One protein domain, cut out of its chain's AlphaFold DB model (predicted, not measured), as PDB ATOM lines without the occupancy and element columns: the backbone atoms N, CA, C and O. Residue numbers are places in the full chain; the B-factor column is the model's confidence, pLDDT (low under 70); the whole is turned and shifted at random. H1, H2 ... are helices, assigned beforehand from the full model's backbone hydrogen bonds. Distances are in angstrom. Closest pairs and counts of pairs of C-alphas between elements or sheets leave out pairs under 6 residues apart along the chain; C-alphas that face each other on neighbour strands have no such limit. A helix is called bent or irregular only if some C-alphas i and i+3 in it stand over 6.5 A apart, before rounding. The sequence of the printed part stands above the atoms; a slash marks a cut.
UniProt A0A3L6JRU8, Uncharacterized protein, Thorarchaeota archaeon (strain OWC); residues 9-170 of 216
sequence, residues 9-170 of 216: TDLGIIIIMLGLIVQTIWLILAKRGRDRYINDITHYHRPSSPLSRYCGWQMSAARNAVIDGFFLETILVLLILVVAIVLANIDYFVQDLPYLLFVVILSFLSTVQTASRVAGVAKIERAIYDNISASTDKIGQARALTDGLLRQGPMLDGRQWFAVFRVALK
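Overview. This is residues 9 to 170 of the 216 residues of an uncharacterized protein of Thorarchaeota archaeon (strain OWC) (UniProt A0A3L6JRU8). A long rod is built along one helix, H4; H3 folds back beside its first half as a hairpin, and the first part of H1 joins them to make a bundle of three helices, up and down. Farther along, H1 and H4 spread apart, the short helices H2 and H6 bridge between them, and H5 lies across the end of the rod beyond H6. The printed part has 162 residues with six named helices, H1 to H6 in order, and no named strand: all helix. It is loose, with a radius of gyration of the C-alphas of 20.7 A and spans of 70 by 26 by 26 A.

Arrangement. Begin with the hub, H4, residues 90 to 134, which touches five other helices. It is irregular, with C-alphas 95 and 98 7.3 A apart, and has a kink of 53 degrees near residue 97. H3, residues 62 to 87, forms a helical hairpin with it, at a shallow tilt of 15 degrees, opposite ways; the closest C-alphas, of Ala 62 and Ala 115, are 4.8 A apart. H1, residues 9 to 42, touches H4 with residues 11 to 23 alone, the same way at a shallow tilt of 16 degrees; look at C-alphas Gly 12 and Asp 96, the closest, at 6.2 A. H1 touches H3 with residues 11 to 22 alone, closest at C-alphas Ile 15 and Ile 80, 6.3 A. H2, residues 50 to 60, is about perpendicular to both H1, at 88 degrees, and H4, at 73 degrees; its closest C-alphas are Ser 52 to Tyr 37, 4.5 A, and Met 59 to Val 118, 5.7 A. H2 and H3 touch only at the corner, closest at C-alphas Gln 58 and Asn 64, 5.1 A. H6, residues 159 to 168, touches H4 at a steep tilt of 60 degrees, with C-alphas Glu 125 and Ala 163 closest at 4.7 A, and H1 at C-alphas Ile 41 and Phe 165, 6.0 A. H5, residues 138 to 151, and H4 only just touch, only at the corner, with 3 pairs of C-alphas within 8 A, closest Ile 132 and Lys 138 at 5.4 A. H5 is apart from H1, H2 and H3. Every O i to N i+4 pair is within hydrogen-bond range in H1, H2, H3, H5 and H6; in H4, 37 of 41 are.

Along the chain. Find C-alpha 90 at (317.911, 292.661, 347.728); from there H4 runs 61.8 A to C-alpha 134 at (331.962, 301.454, 407.234). H1 spans 49.2 A and H3 37.5 A. H6 ends at C-alpha 168, (334.249, 287.332, 399.459).

Size, cuts and confidence. The C-alphas of Asn 89 and Thr 136 are farthest apart, 69.9 A. The printed part has no cut and no long link. Residues 151 to 157 stand free; pLDDT is under 70 at residue 92 and residues 153 to 157.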
ATOM      1  N   THR A   9     307.348 284.144 352.112       71.44
ATOM      2  CA  THR A   9     306.910 283.418 353.307       71.44
ATOM      3  C   THR A   9     307.953 282.401 353.779       71.44
ATOM      4  O   THR A   9     308.178 282.280 354.981       71.44
ATOM      5  N   ASP A  10     308.632 281.720 352.855       79.88
ATOM      6  CA  ASP A  10     309.686 280.759 353.187       79.88
ATOM      7  C   ASP A  10     310.926 281.465 353.762       79.88
ATOM      8  O   ASP A  10     311.507 280.993 354.742       79.88
ATOM      9  N   LEU A  11     311.301 282.626 353.209       77.81
ATOM     10  CA  LEU A  11     312.442 283.415 353.689       77.81
ATOM     11  C   LEU A  11     312.205 283.959 355.106       77.81
ATOM     12  O   LEU A  11     313.060 283.789 355.978       77.81
ATOM     13  N   GLY A  12     311.021 284.516 355.378       79.06
ATOM     14  CA  GLY A  12     310.642 284.977 356.717       79.06
ATOM     15  C   GLY A  12     310.689 283.862 357.771       79.06
ATOM     16  O   GLY A  12     311.219 284.063 358.867       79.06
ATOM     17  N   ILE A  13     310.216 282.655 357.433       83.62
ATOM     18  CA  ILE A  13     310.299 281.483 358.323       83.62
ATOM     19  C   ILE A  13     311.760 281.106 358.595       83.62
ATOM     20  O   ILE A  13     312.119 280.860 359.749       83.62
ATOM     21  N   ILE A  14     312.614 281.094 357.567       84.19
ATOM     22  CA  ILE A  14     314.047 280.794 357.714       84.19
ATOM     23  C   ILE A  14     314.718 281.805 358.651       84.19
ATOM     24  O   ILE A  14     315.456 281.399 359.549       84.19
ATOM     25  N   ILE A  15     314.429 283.101 358.496       82.12
ATOM     26  CA  ILE A  15     314.978 284.172 359.344       82.12
ATOM     27  C   ILE A  15     314.569 283.974 360.808       82.12
ATOM     28  O   ILE A  15     315.420 284.024 361.701       82.12
ATOM     29  N   ILE A  16     313.285 283.704 361.066       83.69
ATOM     30  CA  ILE A  16     312.775 283.470 362.423       83.69
ATOM     31  C   ILE A  16     313.431 282.228 363.037       83.69
ATOM     32  O   ILE A  16     313.935 282.288 364.159       83.69
ATOM     33  N   MET A  17     313.470 281.112 362.304       87.38
ATOM     34  CA  MET A  17     314.076 279.861 362.771       87.38
ATOM     35  C   MET A  17     315.560 280.038 363.093       87.38
ATOM     36  O   MET A  17     316.025 279.586 364.141       87.38
ATOM     37  N   LEU A  18     316.298 280.738 362.232       86.56
ATOM     38  CA  LEU A  18     317.709 281.029 362.450       86.56
ATOM     39  C   LEU A  18     317.919 281.886 363.702       86.56
ATOM     40  O   LEU A  18     318.782 281.570 364.522       86.56
ATOM     41  N   GLY A  19     317.097 282.923 363.890       83.56
ATOM     42  CA  GLY A  19     317.140 283.760 365.086       83.56
ATOM     43  C   GLY A  19     316.884 282.971 366.368       83.56
ATOM     44  O   GLY A  19     317.647 283.095 367.327       83.56
ATOM     45  N   LEU A  20     315.883 282.087 366.367       85.75
ATOM     46  CA  LEU A  20     315.584 281.212 367.504       85.75
ATOM     47  C   LEU A  20     316.725 280.231 367.802       85.75
ATOM     48  O   LEU A  20     317.040 279.994 368.971       85.75
ATOM     49  N   ILE A  21     317.376 279.679 366.774       89.69
ATOM     50  CA  ILE A  21     318.531 278.783 366.941       89.69
ATOM     51  C   ILE A  21     319.698 279.537 367.581       89.69
ATOM     52  O   ILE A  21     320.251 279.069 368.579       89.69
ATOM     53  N   VAL A  22     320.048 280.717 367.060       88.12
ATOM     54  CA  VAL A  22     321.132 281.549 367.607       88.12
ATOM     55  C   VAL A  22     320.838 281.930 369.060       88.12
ATOM     56  O   VAL A  22     321.696 281.750 369.926       88.12
ATOM     57  N   GLN A  23     319.611 282.368 369.356       85.50
ATOM     58  CA  GLN A  23     319.178 282.682 370.721       85.50
ATOM     59  C   GLN A  23     319.263 281.462 371.646       85.50
ATOM     60  O   GLN A  23     319.753 281.569 372.770       85.50
ATOM     61  N   THR A  24     318.846 280.284 371.181       88.88
ATOM     62  CA  THR A  24     318.904 279.047 371.971       88.88
ATOM     63  C   THR A  24     320.345 278.657 372.292       88.88
ATOM     64  O   THR A  24     320.667 278.371 373.447       88.88
ATOM     65  N   ILE A  25     321.237 278.690 371.294       91.25
ATOM     66  CA  ILE A  25     322.667 278.413 371.480       91.25
ATOM     67  C   ILE A  25     323.263 279.388 372.498       91.25
ATOM     68  O   ILE A  25     323.970 278.968 373.419       91.25
ATOM     69  N   TRP A  26     322.931 280.673 372.377       87.69
ATOM     70  CA  TRP A  26     323.392 281.695 373.303       87.69
ATOM     71  C   TRP A  26     322.931 281.443 374.739       87.69
ATOM     72  O   TRP A  26     323.743 281.458 375.662       87.69
ATOM     73  N   LEU A  27     321.648 281.134 374.942       86.38
ATOM     74  CA  LEU A  27     321.098 280.828 376.264       86.38
ATOM     75  C   LEU A  27     321.768 279.601 376.896       86.38
ATOM     76  O   LEU A  27     322.041 279.598 378.099       86.38
ATOM     77  N   ILE A  28     322.079 278.574 376.100       90.50
ATOM     78  CA  ILE A  28     322.803 277.383 376.568       90.50
ATOM     79  C   ILE A  28     324.228 277.750 377.000       90.50
ATOM     80  O   ILE A  28     324.678 277.307 378.062       90.50
ATOM     81  N   LEU A  29     324.936 278.558 376.206       89.44
ATOM     82  CA  LEU A  29     326.284 279.027 376.536       89.44
ATOM     83  C   LEU A  29     326.284 279.893 377.798       89.44
ATOM     84  O   LEU A  29     327.078 279.637 378.705       89.44
ATOM     85  N   ALA A  30     325.354 280.844 377.900       85.75
ATOM     86  CA  ALA A  30     325.191 281.705 379.064       85.75
ATOM     87  C   ALA A  30     324.871 280.892 380.327       85.75
ATOM     88  O   ALA A  30     325.492 281.098 381.370       85.75
ATOM     89  N   LYS A  31     323.966 279.905 380.234       88.62
ATOM     90  CA  LYS A  31     323.650 278.999 381.347       88.62
ATOM     91  C   LYS A  31     324.888 278.223 381.799       88.62
ATOM     92  O   LYS A  31     325.213 278.241 382.980       88.62
ATOM     93  N   ARG A  32     325.618 277.600 380.867       89.81
ATOM     94  CA  ARG A  32     326.849 276.854 381.186       89.81
ATOM     95  C   ARG A  32     327.933 277.743 381.792       89.81
ATOM     96  O   ARG A  32     328.616 277.313 382.719       89.81
ATOM     97  N   GLY A  33     328.108 278.957 381.271       88.31
ATOM     98  CA  GLY A  33     329.054 279.933 381.812       88.31
ATOM     99  C   GLY A  33     328.695 280.337 383.236       88.31
ATOM    100  O   GLY A  33     329.555 280.300 384.114       88.31
ATOM    101  N   ARG A  34     327.413 280.616 383.484       87.12
ATOM    102  CA  ARG A  34     326.889 280.950 384.809       87.12
ATOM    103  C   ARG A  34     327.054 279.811 385.806       87.12
ATOM    104  O   ARG A  34     327.521 280.064 386.907       87.12
ATOM    105  N   ASP A  35     326.705 278.582 385.440       89.56
ATOM    106  CA  ASP A  35     326.789 277.441 386.355       89.56
ATOM    107  C   ASP A  35     328.253 277.176 386.762       89.56
ATOM    108  O   ASP A  35     328.545 276.961 387.938       89.56
ATOM    109  N   ARG A  36     329.201 277.303 385.820       88.19
ATOM    110  CA  ARG A  36     330.644 277.235 386.121       88.19
ATOM    111  C   ARG A  36     331.120 278.394 386.986       88.19
ATOM    112  O   ARG A  36     331.892 278.176 387.908       88.19
ATOM    113  N   TYR A  37     330.666 279.610 386.696       88.88
ATOM    114  CA  TYR A  37     331.027 280.783 387.482       88.88
ATOM    115  C   TYR A  37     330.513 280.675 388.920       88.88
ATOM    116  O   TYR A  37     331.271 280.899 389.854       88.88
ATOM    117  N   ILE A  38     329.259 280.255 389.109       88.25
ATOM    118  CA  ILE A  38     328.684 279.994 390.435       88.25
ATOM    119  C   ILE A  38     329.503 278.931 391.174       88.25
ATOM    120  O   ILE A  38     329.812 279.102 392.351       88.25
ATOM    121  N   ASN A  39     329.899 277.859 390.488       87.94
ATOM    122  CA  ASN A  39     330.755 276.839 391.082       87.94
ATOM    123  C   ASN A  39     332.121 277.403 391.514       87.94
ATOM    124  O   ASN A  39     332.562 277.131 392.625       87.94
ATOM    125  N   ASP A  40     332.769 278.226 390.685       87.44
ATOM    126  CA  ASP A  40     334.058 278.843 391.029       87.44
ATOM    127  C   ASP A  40     333.928 279.768 392.261       87.44
ATOM    128  O   ASP A  40     334.704 279.647 393.212       87.44
ATOM    129  N   ILE A  41     332.919 280.653 392.289       88.25
ATOM    130  CA  ILE A  41     332.763 281.639 393.374       88.25
ATOM    131  C   ILE A  41     332.347 281.007 394.709       88.25
ATOM    132  O   ILE A  41     332.745 281.500 395.760       88.25
ATOM    133  N   THR A  42     331.565 279.923 394.680       85.75
ATOM    134  CA  THR A  42     331.124 279.215 395.897       85.75
ATOM    135  C   THR A  42     332.261 278.462 396.575       85.75
ATOM    136  O   THR A  42     332.235 278.288 397.787       85.75
ATOM    137  N   HIS A  43     333.300 278.099 395.821       86.25
ATOM    138  CA  HIS A  43     334.537 277.539 396.360       86.25
ATOM    139  C   HIS A  43     335.614 278.610 396.593       86.25
ATOM    140  O   HIS A  43     336.775 278.260 396.786       86.25
ATOM    141  N   TYR A  44     335.275 279.902 396.529       84.12
ATOM    142  CA  TYR A  44     336.208 281.028 396.694       84.12
ATOM    143  C   TYR A  44     337.380 281.045 395.699       84.12
ATOM    144  O   TYR A  44     338.415 281.663 395.953       84.12
ATOM    145  N   HIS A  45     337.222 280.395 394.546       83.94
ATOM    146  CA  HIS A  45     338.228 280.387 393.495       83.94
ATOM    147  C   HIS A  45     337.974 281.522 392.504       83.94
ATOM    148  O   HIS A  45     336.837 281.856 392.160       83.94
ATOM    149  N   ARG A  46     339.059 282.108 391.984       82.12
ATOM    150  CA  ARG A  46     338.943 283.031 390.852       82.12
ATOM    151  C   ARG A  46     338.458 282.273 389.606       82.12
ATOM    152  O   ARG A  46     338.847 281.120 389.418       82.12
ATOM    153  N   PRO A  47     337.689 282.929 388.717       84.88
ATOM    154  CA  PRO A  47     337.173 282.320 387.494       84.88
ATOM    155  C   PRO A  47     338.270 281.634 386.666       84.88
ATOM    156  O   PRO A  47     339.163 282.285 386.106       84.88
ATOM    157  N   SER A  48     338.209 280.306 386.591       84.50
ATOM    158  CA  SER A  48     339.290 279.490 386.025       84.50
ATOM    159  C   SER A  48     339.136 279.320 384.511       84.50
ATOM    160  O   SER A  48     340.088 279.517 383.753       84.50
ATOM    161  N   SER A  49     337.915 279.023 384.059       89.00
ATOM    162  CA  SER A  49     337.603 278.758 382.651       89.00
ATOM    163  C   SER A  49     337.275 280.031 381.853       89.00
ATOM    164  O   SER A  49     336.749 280.991 382.424       89.00
ATOM    165  N   PRO A  50     337.488 280.049 380.519       89.31
ATOM    166  CA  PRO A  50     337.136 281.194 379.673       89.31
ATOM    167  C   PRO A  50     335.665 281.613 379.798       89.31
ATOM    168  O   PRO A  50     335.370 282.796 379.920       89.31
ATOM    169  N   LEU A  51     334.747 280.639 379.852       86.94
ATOM    170  CA  LEU A  51     333.310 280.886 380.025       86.94
ATOM    171  C   LEU A  51     332.974 281.469 381.404       86.94
ATOM    172  O   LEU A  51     332.120 282.345 381.501       86.94
ATOM    173  N   SER A  52     333.654 281.007 382.458       86.81
ATOM    174  CA  SER A  52     333.491 281.547 383.813       86.81
ATOM    175  C   SER A  52     334.005 282.987 383.891       86.81
ATOM    176  O   SER A  52     333.311 283.867 384.391       86.81
ATOM    177  N   ARG A  53     335.177 283.271 383.302       89.12
ATOM    178  CA  ARG A  53     335.741 284.631 383.215       89.12
ATOM    179  C   ARG A  53     334.837 285.579 382.441       89.12
ATOM    180  O   ARG A  53     334.599 286.693 382.895       89.12
ATOM    181  N   TYR A  54     334.321 285.125 381.304       89.44
ATOM    182  CA  TYR A  54     333.371 285.885 380.504       89.44
ATOM    183  C   TYR A  54     332.076 286.162 381.282       89.44
ATOM    184  O   TYR A  54     331.643 287.310 381.343       89.44
ATOM    185  N   CYS A  55     331.516 285.163 381.974       87.38
ATOM    186  CA  CYS A  55     330.351 285.368 382.836       87.38
ATOM    187  C   CYS A  55     330.652 286.352 383.981       87.38
ATOM    188  O   CYS A  55     329.831 287.215 384.285       87.38
ATOM    189  N   GLY A  56     331.833 286.269 384.599       87.81
ATOM    190  CA  GLY A  56     332.276 287.215 385.624       87.81
ATOM    191  C   GLY A  56     332.389 288.647 385.097       87.81
ATOM    192  O   GLY A  56     331.910 289.579 385.743       87.81
ATOM    193  N   TRP A  57     332.947 288.824 383.896       91.31
ATOM    194  CA  TRP A  57     333.003 290.117 383.209       91.31
ATOM    195  C   TRP A  57     331.606 290.655 382.877       91.31
ATOM    196  O   TRP A  57     331.321 291.824 383.133       91.31
ATOM    197  N   GLN A  58     330.706 289.816 382.362       88.12
ATOM    198  CA  GLN A  58     329.329 290.209 382.056       88.12
ATOM    199  C   GLN A  58     328.593 290.681 383.323       88.12
ATOM    200  O   GLN A  58     327.882 291.685 383.305       88.12
ATOM    201  N   MET A  59     328.810 289.987 384.445       86.38
ATOM    202  CA  MET A  59     328.152 290.249 385.728       86.38
ATOM    203  C   MET A  59     328.784 291.395 386.530       86.38
ATOM    204  O   MET A  59     328.172 291.863 387.490       86.38
ATOM    205  N   SER A  60     329.983 291.873 386.174       86.50
ATOM    206  CA  SER A  60     330.672 292.916 386.951       86.50
ATOM    207  C   SER A  60     330.021 294.294 386.827       86.50
ATOM    208  O   SER A  60     330.137 295.124 387.726       86.50
ATOM    209  N   ALA A  61     329.361 294.569 385.699       87.12
ATOM    210  CA  ALA A  61     328.687 295.838 385.462       87.12
ATOM    211  C   ALA A  61     327.528 295.668 384.482       87.12
ATOM    212  O   ALA A  61     327.667 295.007 383.457       87.12
ATOM    213  N   ALA A  62     326.421 296.372 384.728       87.31
ATOM    214  CA  ALA A  62     325.277 296.388 383.814       87.31
ATOM    215  C   ALA A  62     325.668 296.832 382.394       87.31
ATOM    216  O   ALA A  62     325.157 296.298 381.415       87.31
ATOM    217  N   ARG A  63     326.639 297.751 382.276       88.56
ATOM    218  CA  ARG A  63     327.197 298.177 380.986       88.56
ATOM    219  C   ARG A  63     327.794 297.009 380.198       88.56
ATOM    220  O   ARG A  63     327.636 296.972 378.987       88.56
ATOM    221  N   ASN A  64     328.452 296.061 380.863       89.81
ATOM    222  CA  ASN A  64     329.058 294.914 380.187       89.81
ATOM    223  C   ASN A  64     327.976 293.983 379.629       89.81
ATOM    224  O   ASN A  64     328.096 293.545 378.494       89.81
ATOM    225  N   ALA A  65     326.881 293.770 380.367       87.06
ATOM    226  CA  ALA A  65     325.719 293.036 379.865       87.06
ATOM    227  C   ALA A  65     325.042 293.723 378.658       87.06
ATOM    228  O   ALA A  65     324.579 293.042 377.750       87.06
ATOM    229  N   VAL A  66     325.017 295.062 378.613       88.12
ATOM    230  CA  VAL A  66     324.527 295.811 377.436       88.12
ATOM    231  C   VAL A  66     325.469 295.652 376.241       88.12
ATOM    232  O   VAL A  66     325.003 295.375 375.141       88.12
ATOM    233  N   ILE A  67     326.783 295.799 376.452       90.94
ATOM    234  CA  ILE A  67     327.800 295.602 375.403       90.94
ATOM    235  C   ILE A  67     327.691 294.192 374.817       90.94
ATOM    236  O   ILE A  67     327.756 294.008 373.607       90.94
ATOM    237  N   ASP A  68     327.501 293.202 375.678       88.25
ATOM    238  CA  ASP A  68     327.343 291.811 375.292       88.25
ATOM    239  C   ASP A  68     326.097 291.564 374.426       88.25
ATOM    240  O   ASP A  68     326.182 290.945 373.364       88.25
ATOM    241  N   GLY A  69     324.952 292.127 374.817       87.00
ATOM    242  CA  GLY A  69     323.744 292.060 373.995       87.00
ATOM    243  C   GLY A  69     323.884 292.787 372.658       87.00
ATOM    244  O   GLY A  69     323.430 292.272 371.642       87.00
ATOM    245  N   PHE A  70     324.597 293.917 372.622       89.25
ATOM    246  CA  PHE A  70     324.914 294.612 371.372       89.25
ATOM    247  C   PHE A  70     325.763 293.749 370.423       89.25
ATOM    248  O   PHE A  70     325.502 293.715 369.218       89.25
ATOM    249  N   PHE A  71     326.756 293.017 370.943       90.75
ATOM    250  CA  PHE A  71     327.533 292.072 370.134       90.75
ATOM    251  C   PHE A  71     326.656 290.954 369.572       90.75
ATOM    252  O   PHE A  71     326.758 290.644 368.384       90.75
ATOM    253  N   LEU A  72     325.772 290.382 370.391       87.94
ATOM    254  CA  LEU A  72     324.842 289.353 369.935       87.94
ATOM    255  C   LEU A  72     323.893 289.875 368.852       87.94
ATOM    256  O   LEU A  72     323.715 289.215 367.831       87.94
ATOM    257  N   GLU A  73     323.316 291.058 369.046       88.31
ATOM    258  CA  GLU A  73     322.431 291.694 368.066       88.31
ATOM    259  C   GLU A  73     323.160 291.972 366.752       88.31
ATOM    260  O   GLU A  73     322.640 291.666 365.682       88.31
ATOM    261  N   THR A  74     324.396 292.471 366.820       89.62
ATOM    262  CA  THR A  74     325.218 292.720 365.630       89.62
ATOM    263  C   THR A  74     325.481 291.428 364.858       89.62
ATOM    264  O   THR A  74     325.309 291.391 363.639       89.62
ATOM    265  N   ILE A  75     325.855 290.347 365.553       90.19
ATOM    266  CA  ILE A  75     326.082 289.030 364.936       90.19
ATOM    267  C   ILE A  75     324.793 288.503 364.304       90.19
ATOM    268  O   ILE A  75     324.823 287.995 363.186       90.19
ATOM    269  N   LEU A  76     323.663 288.645 364.997       87.50
ATOM    270  CA  LEU A  76     322.362 288.198 364.517       87.50
ATOM    271  C   LEU A  76     321.944 288.936 363.239       87.50
ATOM    272  O   LEU A  76     321.578 288.294 362.258       87.50
ATOM    273  N   VAL A  77     322.044 290.268 363.226       86.88
ATOM    274  CA  VAL A  77     321.706 291.093 362.057       86.88
ATOM    275  C   VAL A  77     322.623 290.772 360.878       86.88
ATOM    276  O   VAL A  77     322.131 290.591 359.768       86.88
ATOM    277  N   LEU A  78     323.934 290.642 361.106       89.81
ATOM    278  CA  LEU A  78     324.886 290.264 360.057       89.81
ATOM    279  C   LEU A  78     324.586 288.875 359.489       89.81
ATOM    280  O   LEU A  78     324.616 288.692 358.275       89.81
ATOM    281  N   LEU A  79     324.269 287.906 360.348       88.56
ATOM    282  CA  LEU A  79     323.931 286.553 359.924       88.56
ATOM    283  C   LEU A  79     322.660 286.542 359.063       88.56
ATOM    284  O   LEU A  79     322.644 285.915 358.007       88.56
ATOM    285  N   ILE A  80     321.622 287.273 359.481       84.06
ATOM    286  CA  ILE A  80     320.377 287.408 358.714       84.06
ATOM    287  C   ILE A  80     320.640 288.104 357.374       84.06
ATOM    288  O   ILE A  80     320.148 287.642 356.349       84.06
ATOM    289  N   LEU A  81     321.443 289.171 357.359       84.06
ATOM    290  CA  LEU A  81     321.799 289.897 356.139       84.06
ATOM    291  C   LEU A  81     322.522 288.990 355.133       84.06
ATOM    292  O   LEU A  81     322.178 288.985 353.954       84.06
ATOM    293  N   VAL A  82     323.495 288.197 355.594       87.25
ATOM    294  CA  VAL A  82     324.216 287.237 354.743       87.25
ATOM    295  C   VAL A  82     323.256 286.196 354.170       87.25
ATOM    296  O   VAL A  82     323.296 285.930 352.972       87.25
ATOM    297  N   VAL A  83     322.369 285.637 354.995       84.00
ATOM    298  CA  VAL A  83     321.368 284.661 354.538       84.00
ATOM    299  C   VAL A  83     320.419 285.281 353.516       84.00
ATOM    300  O   VAL A  83     320.154 284.658 352.491       84.00
ATOM    301  N   ALA A  84     319.966 286.514 353.744       80.06
ATOM    302  CA  ALA A  84     319.099 287.222 352.814       80.06
ATOM    303  C   ALA A  84     319.781 287.456 351.459       80.06
ATOM    304  O   ALA A  84     319.176 287.155 350.441       80.06
ATOM    305  N   ILE A  85     321.041 287.910 351.437       82.44
ATOM    306  CA  ILE A  85     321.805 288.145 350.195       82.44
ATOM    307  C   ILE A  85     322.074 286.838 349.433       82.44
ATOM    308  O   ILE A  85     322.081 286.827 348.205       82.44
ATOM    309  N   VAL A  86     322.338 285.738 350.146       84.00
ATOM    310  CA  VAL A  86     322.659 284.442 349.527       84.00
ATOM    311  C   VAL A  86     321.412 283.746 348.977       84.00
ATOM    312  O   VAL A  86     321.494 283.098 347.935       84.00
ATOM    313  N   LEU A  87     320.275 283.844 349.674       79.38
ATOM    314  CA  LEU A  87     319.045 283.132 349.312       79.38
ATOM    315  C   LEU A  87     318.082 283.954 348.449       79.38
ATOM    316  O   LEU A  87     317.257 283.362 347.755       79.38
ATOM    317  N   ALA A  88     318.157 285.286 348.483       70.38
ATOM    318  CA  ALA A  88     317.219 286.159 347.788       70.38
ATOM    319  C   ALA A  88     317.882 287.430 347.227       70.38
ATOM    320  O   ALA A  88     318.930 287.886 347.677       70.38
ATOM    321  N   ASN A  89     317.242 288.033 346.222       72.62
ATOM    322  CA  ASN A  89     317.625 289.361 345.736       72.62
ATOM    323  C   ASN A  89     317.283 290.438 346.780       72.62
ATOM    324  O   ASN A  89     316.324 290.295 347.540       72.62
ATOM    325  N   ILE A  90     318.031 291.547 346.766       71.69
ATOM    326  CA  ILE A  90     317.911 292.661 347.728       71.69
ATOM    327  C   ILE A  90     316.481 293.224 347.835       71.69
ATOM    328  O   ILE A  90     316.089 293.723 348.887       71.69
ATOM    329  N   ASP A  91     315.680 293.089 346.777       73.38
ATOM    330  CA  ASP A  91     314.297 293.566 346.733       73.38
ATOM    331  C   ASP A  91     313.378 292.823 347.719       73.38
ATOM    332  O   ASP A  91     312.456 293.418 348.279       73.38
ATOM    333  N   TYR A  92     313.652 291.543 347.997       69.31
ATOM    334  CA  TYR A  92     312.894 290.748 348.971       69.31
ATOM    335  C   TYR A  92     313.282 291.063 350.418       69.31
ATOM    336  O   TYR A  92     312.444 290.994 351.312       69.31
ATOM    337  N   PHE A  93     314.518 291.511 350.650       72.19
ATOM    338  CA  PHE A  93     314.974 291.919 351.980       72.19
ATOM    339  C   PHE A  93     314.150 293.087 352.541       72.19
ATOM    340  O   PHE A  93     313.862 293.135 353.736       72.19
ATOM    341  N   VAL A  94     313.716 294.010 351.676       79.69
ATOM    342  CA  VAL A  94     312.881 295.150 352.083       79.69
ATOM    343  C   VAL A  94     311.501 294.694 352.564       79.69
ATOM    344  O   VAL A  94     310.937 295.308 353.468       79.69
ATOM    345  N   GLN A  95     310.968 293.604 352.009       79.88
ATOM    346  CA  GLN A  95     309.677 293.048 352.424       79.88
ATOM    347  C   GLN A  95     309.771 292.316 353.770       79.88
ATOM    348  O   GLN A  95     308.809 292.342 354.538       79.88
ATOM    349  N   ASP A  96     310.939 291.751 354.091       77.50
ATOM    350  CA  ASP A  96     311.177 291.004 355.332       77.50
ATOM    351  C   ASP A  96     311.738 291.842 356.492       77.50
ATOM    352  O   ASP A  96     311.863 291.355 357.622       77.50
ATOM    353  N   LEU A  97     312.009 293.131 356.259       81.94
ATOM    354  CA  LEU A  97     312.409 294.098 357.289       81.94
ATOM    355  C   LEU A  97     311.536 294.061 358.559       81.94
ATOM    356  O   LEU A  97     312.108 294.112 359.650       81.94
ATOM    357  N   PRO A  98     310.191 293.945 358.485       85.62
ATOM    358  CA  PRO A  98     309.350 293.847 359.676       85.62
ATOM    359  C   PRO A  98     309.665 292.624 360.548       85.62
ATOM    360  O   PRO A  98     309.681 292.741 361.775       85.62
ATOM    361  N   TYR A  99     309.963 291.466 359.945       82.06
ATOM    362  CA  TYR A  99     310.335 290.255 360.686       82.06
ATOM    363  C   TYR A  99     311.711 290.400 361.331       82.06
ATOM    364  O   TYR A  99     311.890 290.045 362.497       82.06
ATOM    365  N   LEU A 100     312.671 290.979 360.605       81.94
ATOM    366  CA  LEU A 100     313.996 291.282 361.142       81.94
ATOM    367  C   LEU A 100     313.890 292.234 362.338       81.94
ATOM    368  O   LEU A 100     314.454 291.961 363.397       81.94
ATOM    369  N   LEU A 101     313.118 293.314 362.199       86.31
ATOM    370  CA  LEU A 101     312.891 294.281 363.269       86.31
ATOM    371  C   LEU A 101     312.252 293.615 364.492       86.31
ATOM    372  O   LEU A 101     312.676 293.867 365.618       86.31
ATOM    373  N   PHE A 102     311.275 292.732 364.282       85.50
ATOM    374  CA  PHE A 102     310.638 291.982 365.360       85.50
ATOM    375  C   PHE A 102     311.643 291.124 366.142       85.50
ATOM    376  O   PHE A 102     311.691 291.193 367.371       85.50
ATOM    377  N   VAL A 103     312.493 290.367 365.443       83.25
ATOM    378  CA  VAL A 103     313.534 289.537 366.070       83.25
ATOM    379  C   VAL A 103     314.540 290.397 366.844       83.25
ATOM    380  O   VAL A 103     314.898 290.057 367.974       83.25
ATOM    381  N   VAL A 104     314.959 291.533 366.277       86.38
ATOM    382  CA  VAL A 104     315.877 292.478 366.931       86.38
ATOM    383  C   VAL A 104     315.253 293.068 368.196       86.38
ATOM    384  O   VAL A 104     315.903 293.071 369.238       86.38
ATOM    385  N   ILE A 105     313.984 293.490 368.158       87.88
ATOM    386  CA  ILE A 105     313.281 294.021 369.337       87.88
ATOM    387  C   ILE A 105     313.202 292.968 370.447       87.88
ATOM    388  O   ILE A 105     313.483 293.277 371.607       87.88
ATOM    389  N   LEU A 106     312.852 291.719 370.120       86.31
ATOM    390  CA  LEU A 106     312.805 290.644 371.116       86.31
ATOM    391  C   LEU A 106     314.182 290.369 371.731       86.31
ATOM    392  O   LEU A 106     314.293 290.194 372.948       86.31
ATOM    393  N   SER A 107     315.230 290.368 370.906       84.31
ATOM    394  CA  SER A 107     316.611 290.230 371.371       84.31
ATOM    395  C   SER A 107     316.996 291.374 372.313       84.31
ATOM    396  O   SER A 107     317.501 291.134 373.410       84.31
ATOM    397  N   PHE A 108     316.655 292.606 371.940       87.19
ATOM    398  CA  PHE A 108     316.932 293.799 372.729       87.19
ATOM    399  C   PHE A 108     316.238 293.777 374.090       87.19
ATOM    400  O   PHE A 108     316.863 294.043 375.121       87.19
ATOM    401  N   LEU A 109     314.963 293.385 374.142       89.88
ATOM    402  CA  LEU A 109     314.246 293.229 375.408       89.88
ATOM    403  C   LEU A 109     314.923 292.196 376.322       89.88
ATOM    404  O   LEU A 109     315.038 292.429 377.528       89.88
ATOM    405  N   SER A 110     315.419 291.089 375.763       85.38
ATOM    406  CA  SER A 110     316.177 290.076 376.511       85.38
ATOM    407  C   SER A 110     317.487 290.638 377.085       85.38
ATOM    408  O   SER A 110     317.801 290.438 378.268       85.38
ATOM    409  N   THR A 111     318.219 291.425 376.289       87.00
ATOM    410  CA  THR A 111     319.427 292.142 376.722       87.00
ATOM    411  C   THR A 111     319.124 293.091 377.880       87.00
ATOM    412  O   THR A 111     319.785 293.037 378.919       87.00
ATOM    413  N   VAL A 112     318.089 293.928 377.750       89.25
ATOM    414  CA  VAL A 112     317.691 294.901 378.779       89.25
ATOM    415  C   VAL A 112     317.297 294.205 380.081       89.25
ATOM    416  O   VAL A 112     317.721 294.623 381.162       89.25
ATOM    417  N   GLN A 113     316.533 293.111 380.004       88.88
ATOM    418  CA  GLN A 113     316.175 292.318 381.183       88.88
ATOM    419  C   GLN A 113     317.416 291.759 381.889       88.88
ATOM    420  O   GLN A 113     317.508 291.811 383.118       88.88
ATOM    421  N   THR A 114     318.387 291.259 381.125       86.69
ATOM    422  CA  THR A 114     319.654 290.748 381.663       86.69
ATOM    423  C   THR A 114     320.461 291.866 382.319       86.69
ATOM    424  O   THR A 114     320.863 291.735 383.475       86.69
ATOM    425  N   ALA A 115     320.618 293.004 381.643       89.12
ATOM    426  CA  ALA A 115     321.337 294.160 382.167       89.12
ATOM    427  C   ALA A 115     320.711 294.707 383.459       89.12
ATOM    428  O   ALA A 115     321.430 295.002 384.414       89.12
ATOM    429  N   SER A 116     319.379 294.777 383.532       88.62
ATOM    430  CA  SER A 116     318.651 295.193 384.738       88.62
ATOM    431  C   SER A 116     318.874 294.229 385.910       88.62
ATOM    432  O   SER A 116     319.130 294.657 387.040       88.62
ATOM    433  N   ARG A 117     318.881 292.913 385.653       88.00
ATOM    434  CA  ARG A 117     319.215 291.902 386.674       88.00
ATOM    435  C   ARG A 117     320.645 292.074 387.192       88.00
ATOM    436  O   ARG A 117     320.845 292.069 388.407       88.00
ATOM    437  N   VAL A 118     321.611 292.278 386.296       88.50
ATOM    438  CA  VAL A 118     323.016 292.540 386.660       88.50
ATOM    439  C   VAL A 118     323.143 293.833 387.468       88.50
ATOM    440  O   VAL A 118     323.834 293.855 388.484       88.50
ATOM    441  N   ALA A 119     322.435 294.895 387.074       90.00
ATOM    442  CA  ALA A 119     322.414 296.161 387.804       90.00
ATOM    443  C   ALA A 119     321.909 295.984 389.244       90.00
ATOM    444  O   ALA A 119     322.511 296.516 390.178       90.00
ATOM    445  N   GLY A 120     320.839 295.203 389.429       89.94
ATOM    446  CA  GLY A 120     320.302 294.879 390.750       89.94
ATOM    447  C   GLY A 120     321.323 294.163 391.634       89.94
ATOM    448  O   GLY A 120     321.545 294.574 392.771       89.94
ATOM    449  N   VAL A 121     322.000 293.146 391.097       90.06
ATOM    450  CA  VAL A 121     323.054 292.410 391.816       90.06
ATOM    451  C   VAL A 121     324.224 293.325 392.182       90.06
ATOM    452  O   VAL A 121     324.654 293.329 393.331       90.06
ATOM    453  N   ALA A 122     324.710 294.136 391.241       90.31
ATOM    454  CA  ALA A 122     325.821 295.054 391.485       90.31
ATOM    455  C   ALA A 122     325.478 296.118 392.544       90.31
ATOM    456  O   ALA A 122     326.340 296.523 393.324       90.31
ATOM    457  N   LYS A 123     324.218 296.568 392.605       92.81
ATOM    458  CA  LYS A 123     323.746 297.487 393.650       92.81
ATOM    459  C   LYS A 123     323.754 296.824 395.030       92.81
ATOM    460  O   LYS A 123     324.200 297.452 395.985       92.81
ATOM    461  N   ILE A 124     323.294 295.575 395.127       91.81
ATOM    462  CA  ILE A 124     323.312 294.797 396.376       91.81
ATOM    463  C   ILE A 124     324.756 294.556 396.833       91.81
ATOM    464  O   ILE A 124     325.076 294.799 397.990       91.81
ATOM    465  N   GLU A 125     325.637 294.144 395.918       93.12
ATOM    466  CA  GLU A 125     327.067 293.941 396.185       93.12
ATOM    467  C   GLU A 125     327.720 295.200 396.766       93.12
ATOM    468  O   GLU A 125     328.404 295.121 397.784       93.12
ATOM    469  N   ARG A 126     327.475 296.368 396.155       93.12
ATOM    470  CA  ARG A 126     327.985 297.648 396.667       93.12
ATOM    471  C   ARG A 126     327.419 297.979 398.039       93.12
ATOM    472  O   ARG A 126     328.188 298.306 398.927       93.12
ATOM    473  N   ALA A 127     326.112 297.822 398.239       93.69
ATOM    474  CA  ALA A 127     325.487 298.092 399.531       93.69
ATOM    475  C   ALA A 127     326.059 297.208 400.655       93.69
ATOM    476  O   ALA A 127     326.314 297.707 401.747       93.69
ATOM    477  N   ILE A 128     326.296 295.918 400.386       93.06
ATOM    478  CA  ILE A 128     326.947 294.998 401.331       93.06
ATOM    479  C   ILE A 128     328.377 295.454 401.616       93.06
ATOM    480  O   ILE A 128     328.776 295.557 402.775       93.06
ATOM    481  N   TYR A 129     329.138 295.741 400.560       95.50
ATOM    482  CA  TYR A 129     330.526 296.167 400.680       95.50
ATOM    483  C   TYR A 129     330.658 297.462 401.492       95.50
ATOM    484  O   TYR A 129     331.452 297.512 402.427       95.50
ATOM    485  N   ASP A 130     329.848 298.476 401.185       95.00
ATOM    486  CA  ASP A 130     329.867 299.777 401.856       95.00
ATOM    487  C   ASP A 130     329.448 299.648 403.328       95.00
ATOM    488  O   ASP A 130     330.073 300.243 404.205       95.00
ATOM    489  N   ASN A 131     328.439 298.819 403.618       93.06
ATOM    490  CA  ASN A 131     327.971 298.566 404.979       93.06
ATOM    491  C   ASN A 131     329.057 297.913 405.852       93.06
ATOM    492  O   ASN A 131     329.315 298.378 406.959       93.06
ATOM    493  N   ILE A 132     329.735 296.880 405.340       93.19
ATOM    494  CA  ILE A 132     330.814 296.208 406.075       93.19
ATOM    495  C   ILE A 132     332.046 297.113 406.160       93.19
ATOM    496  O   ILE A 132     332.670 297.202 407.214       93.19
ATOM    497  N   SER A 133     332.390 297.820 405.080       94.38
ATOM    498  CA  SER A 133     333.553 298.710 405.048       94.38
ATOM    499  C   SER A 133     333.430 299.889 406.015       94.38
ATOM    500  O   SER A 133     334.459 300.366 406.492       94.38
ATOM    501  N   ALA A 134     332.215 300.375 406.281       93.50
ATOM    502  CA  ALA A 134     331.962 301.454 407.234       93.50
ATOM    503  C   ALA A 134     331.996 300.991 408.703       93.50
ATOM    504  O   ALA A 134     332.092 301.826 409.602       93.50
ATOM    505  N   SER A 135     331.918 299.682 408.959       92.06
ATOM    506  CA  SER A 135     331.962 299.118 410.310       92.06
ATOM    507  C   SER A 135     333.397 298.988 410.827       92.06
ATOM    508  O   SER A 135     334.293 298.519 410.118       92.06
ATOM    509  N   THR A 136     333.607 299.329 412.101       90.31
ATOM    510  CA  THR A 136     334.851 299.018 412.828       90.31
ATOM    511  C   THR A 136     335.021 297.506 413.007       90.31
ATOM    512  O   THR A 136     336.130 296.993 412.881       90.31
ATOM    513  N   ASP A 137     333.918 296.789 413.247       93.75
ATOM    514  CA  ASP A 137     333.874 295.327 413.327       93.75
ATOM    515  C   ASP A 137     333.319 294.740 412.021       93.75
ATOM    516  O   ASP A 137     332.105 294.620 411.815       93.75
ATOM    517  N   LYS A 138     334.229 294.406 411.103       92.81
ATOM    518  CA  LYS A 138     333.889 293.845 409.787       92.81
ATOM    519  C   LYS A 138     333.389 292.404 409.884       92.81
ATOM    520  O   LYS A 138     332.478 292.031 409.149       92.81
ATOM    521  N   ILE A 139     333.967 291.615 410.791       92.62
ATOM    522  CA  ILE A 139     333.631 290.197 410.977       92.62
ATOM    523  C   ILE A 139     332.241 290.079 411.602       92.62
ATOM    524  O   ILE A 139     331.410 289.332 411.089       92.62
ATOM    525  N   GLY A 140     331.947 290.857 412.648       92.25
ATOM    526  CA  GLY A 140     330.625 290.876 413.274       92.25
ATOM    527  C   GLY A 140     329.521 291.264 412.291       92.25
ATOM    528  O   GLY A 140     328.490 290.592 412.223       92.25
ATOM    529  N   GLN A 141     329.762 292.279 411.454       94.19
ATOM    530  CA  GLN A 141     328.798 292.695 410.434       94.19
ATOM    531  C   GLN A 141     328.610 291.636 409.335       94.19
ATOM    532  O   GLN A 141     327.479 291.346 408.940       94.19
ATOM    533  N   ALA A 142     329.698 291.013 408.869       92.75
ATOM    534  CA  ALA A 142     329.636 289.910 407.911       92.75
ATOM    535  C   ALA A 142     328.889 288.688 408.479       92.75
ATOM    536  O   ALA A 142     328.099 288.059 407.767       92.75
ATOM    537  N   ARG A 143     329.079 288.382 409.768       94.69
ATOM    538  CA  ARG A 143     328.364 287.313 410.479       94.69
ATOM    539  C   ARG A 143     326.877 287.609 410.589       94.69
ATOM    540  O   ARG A 143     326.074 286.767 410.202       94.69
ATOM    541  N   ALA A 144     326.507 288.816 411.013       93.25
ATOM    542  CA  ALA A 144     325.109 289.234 411.096       93.25
ATOM    543  C   ALA A 144     324.397 289.155 409.734       93.25
ATOM    544  O   ALA A 144     323.266 288.672 409.652       93.25
ATOM    545  N   LEU A 145     325.073 289.579 408.658       92.44
ATOM    546  CA  LEU A 145     324.567 289.457 407.291       92.44
ATOM    547  C   LEU A 145     324.350 287.989 406.899       92.44
ATOM    548  O   LEU A 145     323.270 287.632 406.432       92.44
ATOM    549  N   THR A 146     325.357 287.139 407.108       91.50
ATOM    550  CA  THR A 146     325.318 285.717 406.728       91.50
ATOM    551  C   THR A 146     324.258 284.949 407.519       91.50
ATOM    552  O   THR A 146     323.458 284.221 406.933       91.50
ATOM    553  N   ASP A 147     324.169 285.170 408.831       91.50
ATOM    554  CA  ASP A 147     323.133 284.581 409.682       91.50
ATOM    555  C   ASP A 147     321.732 285.049 409.265       91.50
ATOM    556  O   ASP A 147     320.784 284.261 409.243       91.50
ATOM    557  N   GLY A 148     321.590 286.324 408.889       89.06
ATOM    558  CA  GLY A 148     320.347 286.870 408.349       89.06
ATOM    559  C   GLY A 148     319.907 286.173 407.060       89.06
ATOM    560  O   GLY A 148     318.715 285.906 406.892       89.06
ATOM    561  N   LEU A 149     320.852 285.841 406.176       89.00
ATOM    562  CA  LEU A 149     320.586 285.100 404.941       89.00
ATOM    563  C   LEU A 149     320.221 283.636 405.210       89.00
ATOM    564  O   LEU A 149     319.288 283.121 404.598       89.00
ATOM    565  N   LEU A 150     320.907 282.978 406.148       87.31
ATOM    566  CA  LEU A 150     320.616 281.593 406.536       87.31
ATOM    567  C   LEU A 150     319.224 281.453 407.166       87.31
ATOM    568  O   LEU A 150     318.482 280.530 406.829       87.31
ATOM    569  N   ARG A 151     318.830 282.393 408.036       85.56
ATOM    570  CA  ARG A 151     317.518 282.381 408.715       85.56
ATOM    571  C   ARG A 151     316.333 282.551 407.768       85.56
ATOM    572  O   ARG A 151     315.247 282.068 408.068       85.56
ATOM    573  N   GLN A 152     316.528 283.231 406.643       80.88
ATOM    574  CA  GLN A 152     315.482 283.427 405.635       80.88
ATOM    575  C   GLN A 152     315.206 282.157 404.807       80.88
ATOM    576  O   GLN A 152     314.178 282.073 404.133       80.88
ATOM    577  N   GLY A 153     316.070 281.138 404.898       67.94
ATOM    578  CA  GLY A 153     315.864 279.834 404.274       67.94
ATOM    579  C   GLY A 153     315.959 279.844 402.737       67.94
ATOM    580  O   GLY A 153     316.388 280.827 402.129       67.94
ATOM    581  N   PRO A 154     315.554 278.746 402.069       62.22
ATOM    582  CA  PRO A 154     315.682 278.581 400.616       62.22
ATOM    583  C   PRO A 154     314.753 279.488 399.788       62.22
ATOM    584  O   PRO A 154     314.830 279.473 398.563       62.22
ATOM    585  N   MET A 155     313.878 280.274 400.429       54.31
ATOM    586  CA  MET A 155     312.967 281.215 399.760       54.31
ATOM    587  C   MET A 155     313.647 282.514 399.296       54.31
ATOM    588  O   MET A 155     313.001 283.355 398.670       54.31
ATOM    589  N   LEU A 156     314.936 282.698 399.586       60.62
ATOM    590  CA  LEU A 156     315.653 283.917 399.244       60.62
ATOM    591  C   LEU A 156     315.963 284.030 397.740       60.62
ATOM    592  O   LEU A 156     316.372 283.069 397.089       60.62
ATOM    593  N   ASP A 157     315.865 285.251 397.208       67.62
ATOM    594  CA  ASP A 157     316.376 285.604 395.881       67.62
ATOM    595  C   ASP A 157     317.901 285.378 395.873       67.62
ATOM    596  O   ASP A 157     318.657 286.114 396.518       67.62
ATOM    597  N   GLY A 158     318.370 284.345 395.158       81.50
ATOM    598  CA  GLY A 158     319.777 283.898 395.133       81.50
ATOM    599  C   GLY A 158     320.800 284.979 394.748       81.50
ATOM    600  O   GLY A 158     322.006 284.782 394.880       81.50
ATOM    601  N   ARG A 159     320.324 286.153 394.327       86.19
ATOM    602  CA  ARG A 159     321.093 287.379 394.100       86.19
ATOM    603  C   ARG A 159     321.854 287.864 395.329       86.19
ATOM    604  O   ARG A 159     322.971 288.343 395.160       86.19
ATOM    605  N   GLN A 160     321.283 287.772 396.534       88.50
ATOM    606  CA  GLN A 160     321.974 288.248 397.742       88.50
ATOM    607  C   GLN A 160     323.146 287.329 398.095       88.50
ATOM    608  O   GLN A 160     324.259 287.816 398.267       88.50
ATOM    609  N   TRP A 161     322.930 286.009 398.081       88.81
ATOM    610  CA  TRP A 161     324.005 285.021 398.219       88.81
ATOM    611  C   TRP A 161     325.095 285.228 397.172       88.81
ATOM    612  O   TRP A 161     326.274 285.315 397.502       88.81
ATOM    613  N   PHE A 162     324.702 285.392 395.909       89.12
ATOM    614  CA  PHE A 162     325.638 285.664 394.826       89.12
ATOM    615  C   PHE A 162     326.459 286.943 395.059       89.12
ATOM    616  O   PHE A 162     327.664 286.953 394.814       89.12
ATOM    617  N   ALA A 163     325.834 288.014 395.552       91.25
ATOM    618  CA  ALA A 163     326.530 289.249 395.895       91.25
ATOM    619  C   ALA A 163     327.526 289.043 397.048       91.25
ATOM    620  O   ALA A 163     328.662 289.501 396.944       91.25
ATOM    621  N   VAL A 164     327.144 288.304 398.095       92.38
ATOM    622  CA  VAL A 164     328.028 287.969 399.225       92.38
ATOM    623  C   VAL A 164     329.248 287.167 398.764       92.38
ATOM    624  O   VAL A 164     330.374 287.552 399.076       92.38
ATOM    625  N   PHE A 165     329.064 286.132 397.937       91.69
ATOM    626  CA  PHE A 165     330.186 285.375 397.362       91.69
ATOM    627  C   PHE A 165     331.106 286.252 396.506       91.69
ATOM    628  O   PHE A 165     332.324 286.099 396.549       91.69
ATOM    629  N   ARG A 166     330.558 287.213 395.751       91.44
ATOM    630  CA  ARG A 166     331.383 288.157 394.983       91.44
ATOM    631  C   ARG A 166     332.175 289.115 395.870       91.44
ATOM    632  O   ARG A 166     333.324 289.397 395.543       91.44
ATOM    633  N   VAL A 167     331.611 289.571 396.990       92.88
ATOM    634  CA  VAL A 167     332.359 290.359 397.984       92.88
ATOM    635  C   VAL A 167     333.493 289.525 398.587       92.88
ATOM    636  O   VAL A 167     334.616 290.014 398.655       92.88
ATOM    637  N   ALA A 168     333.245 288.253 398.915       93.31
ATOM    638  CA  ALA A 168     334.249 287.332 399.459       93.31
ATOM    639  C   ALA A 168     335.420 287.025 398.502       93.31
ATOM    640  O   ALA A 168     336.445 286.477 398.913       93.31
ATOM    641  N   LEU A 169     335.291 287.346 397.211       91.31
ATOM    642  CA  LEU A 169     336.362 287.202 396.222       91.31
ATOM    643  C   LEU A 169     337.300 288.410 396.144       91.31
ATOM    644  O   LEU A 169     338.321 288.321 395.463       91.31
ATOM    645  N   LYS A 170     336.976 289.529 396.801       91.31
ATOM    646  CA  LYS A 170     337.862 290.695 396.837       91.31
ATOM    647  C   LYS A 170     339.062 290.436 397.747       91.31
ATOM    648  O   LYS A 170     338.910 289.888 398.834       91.31
TER     649      LYS A 170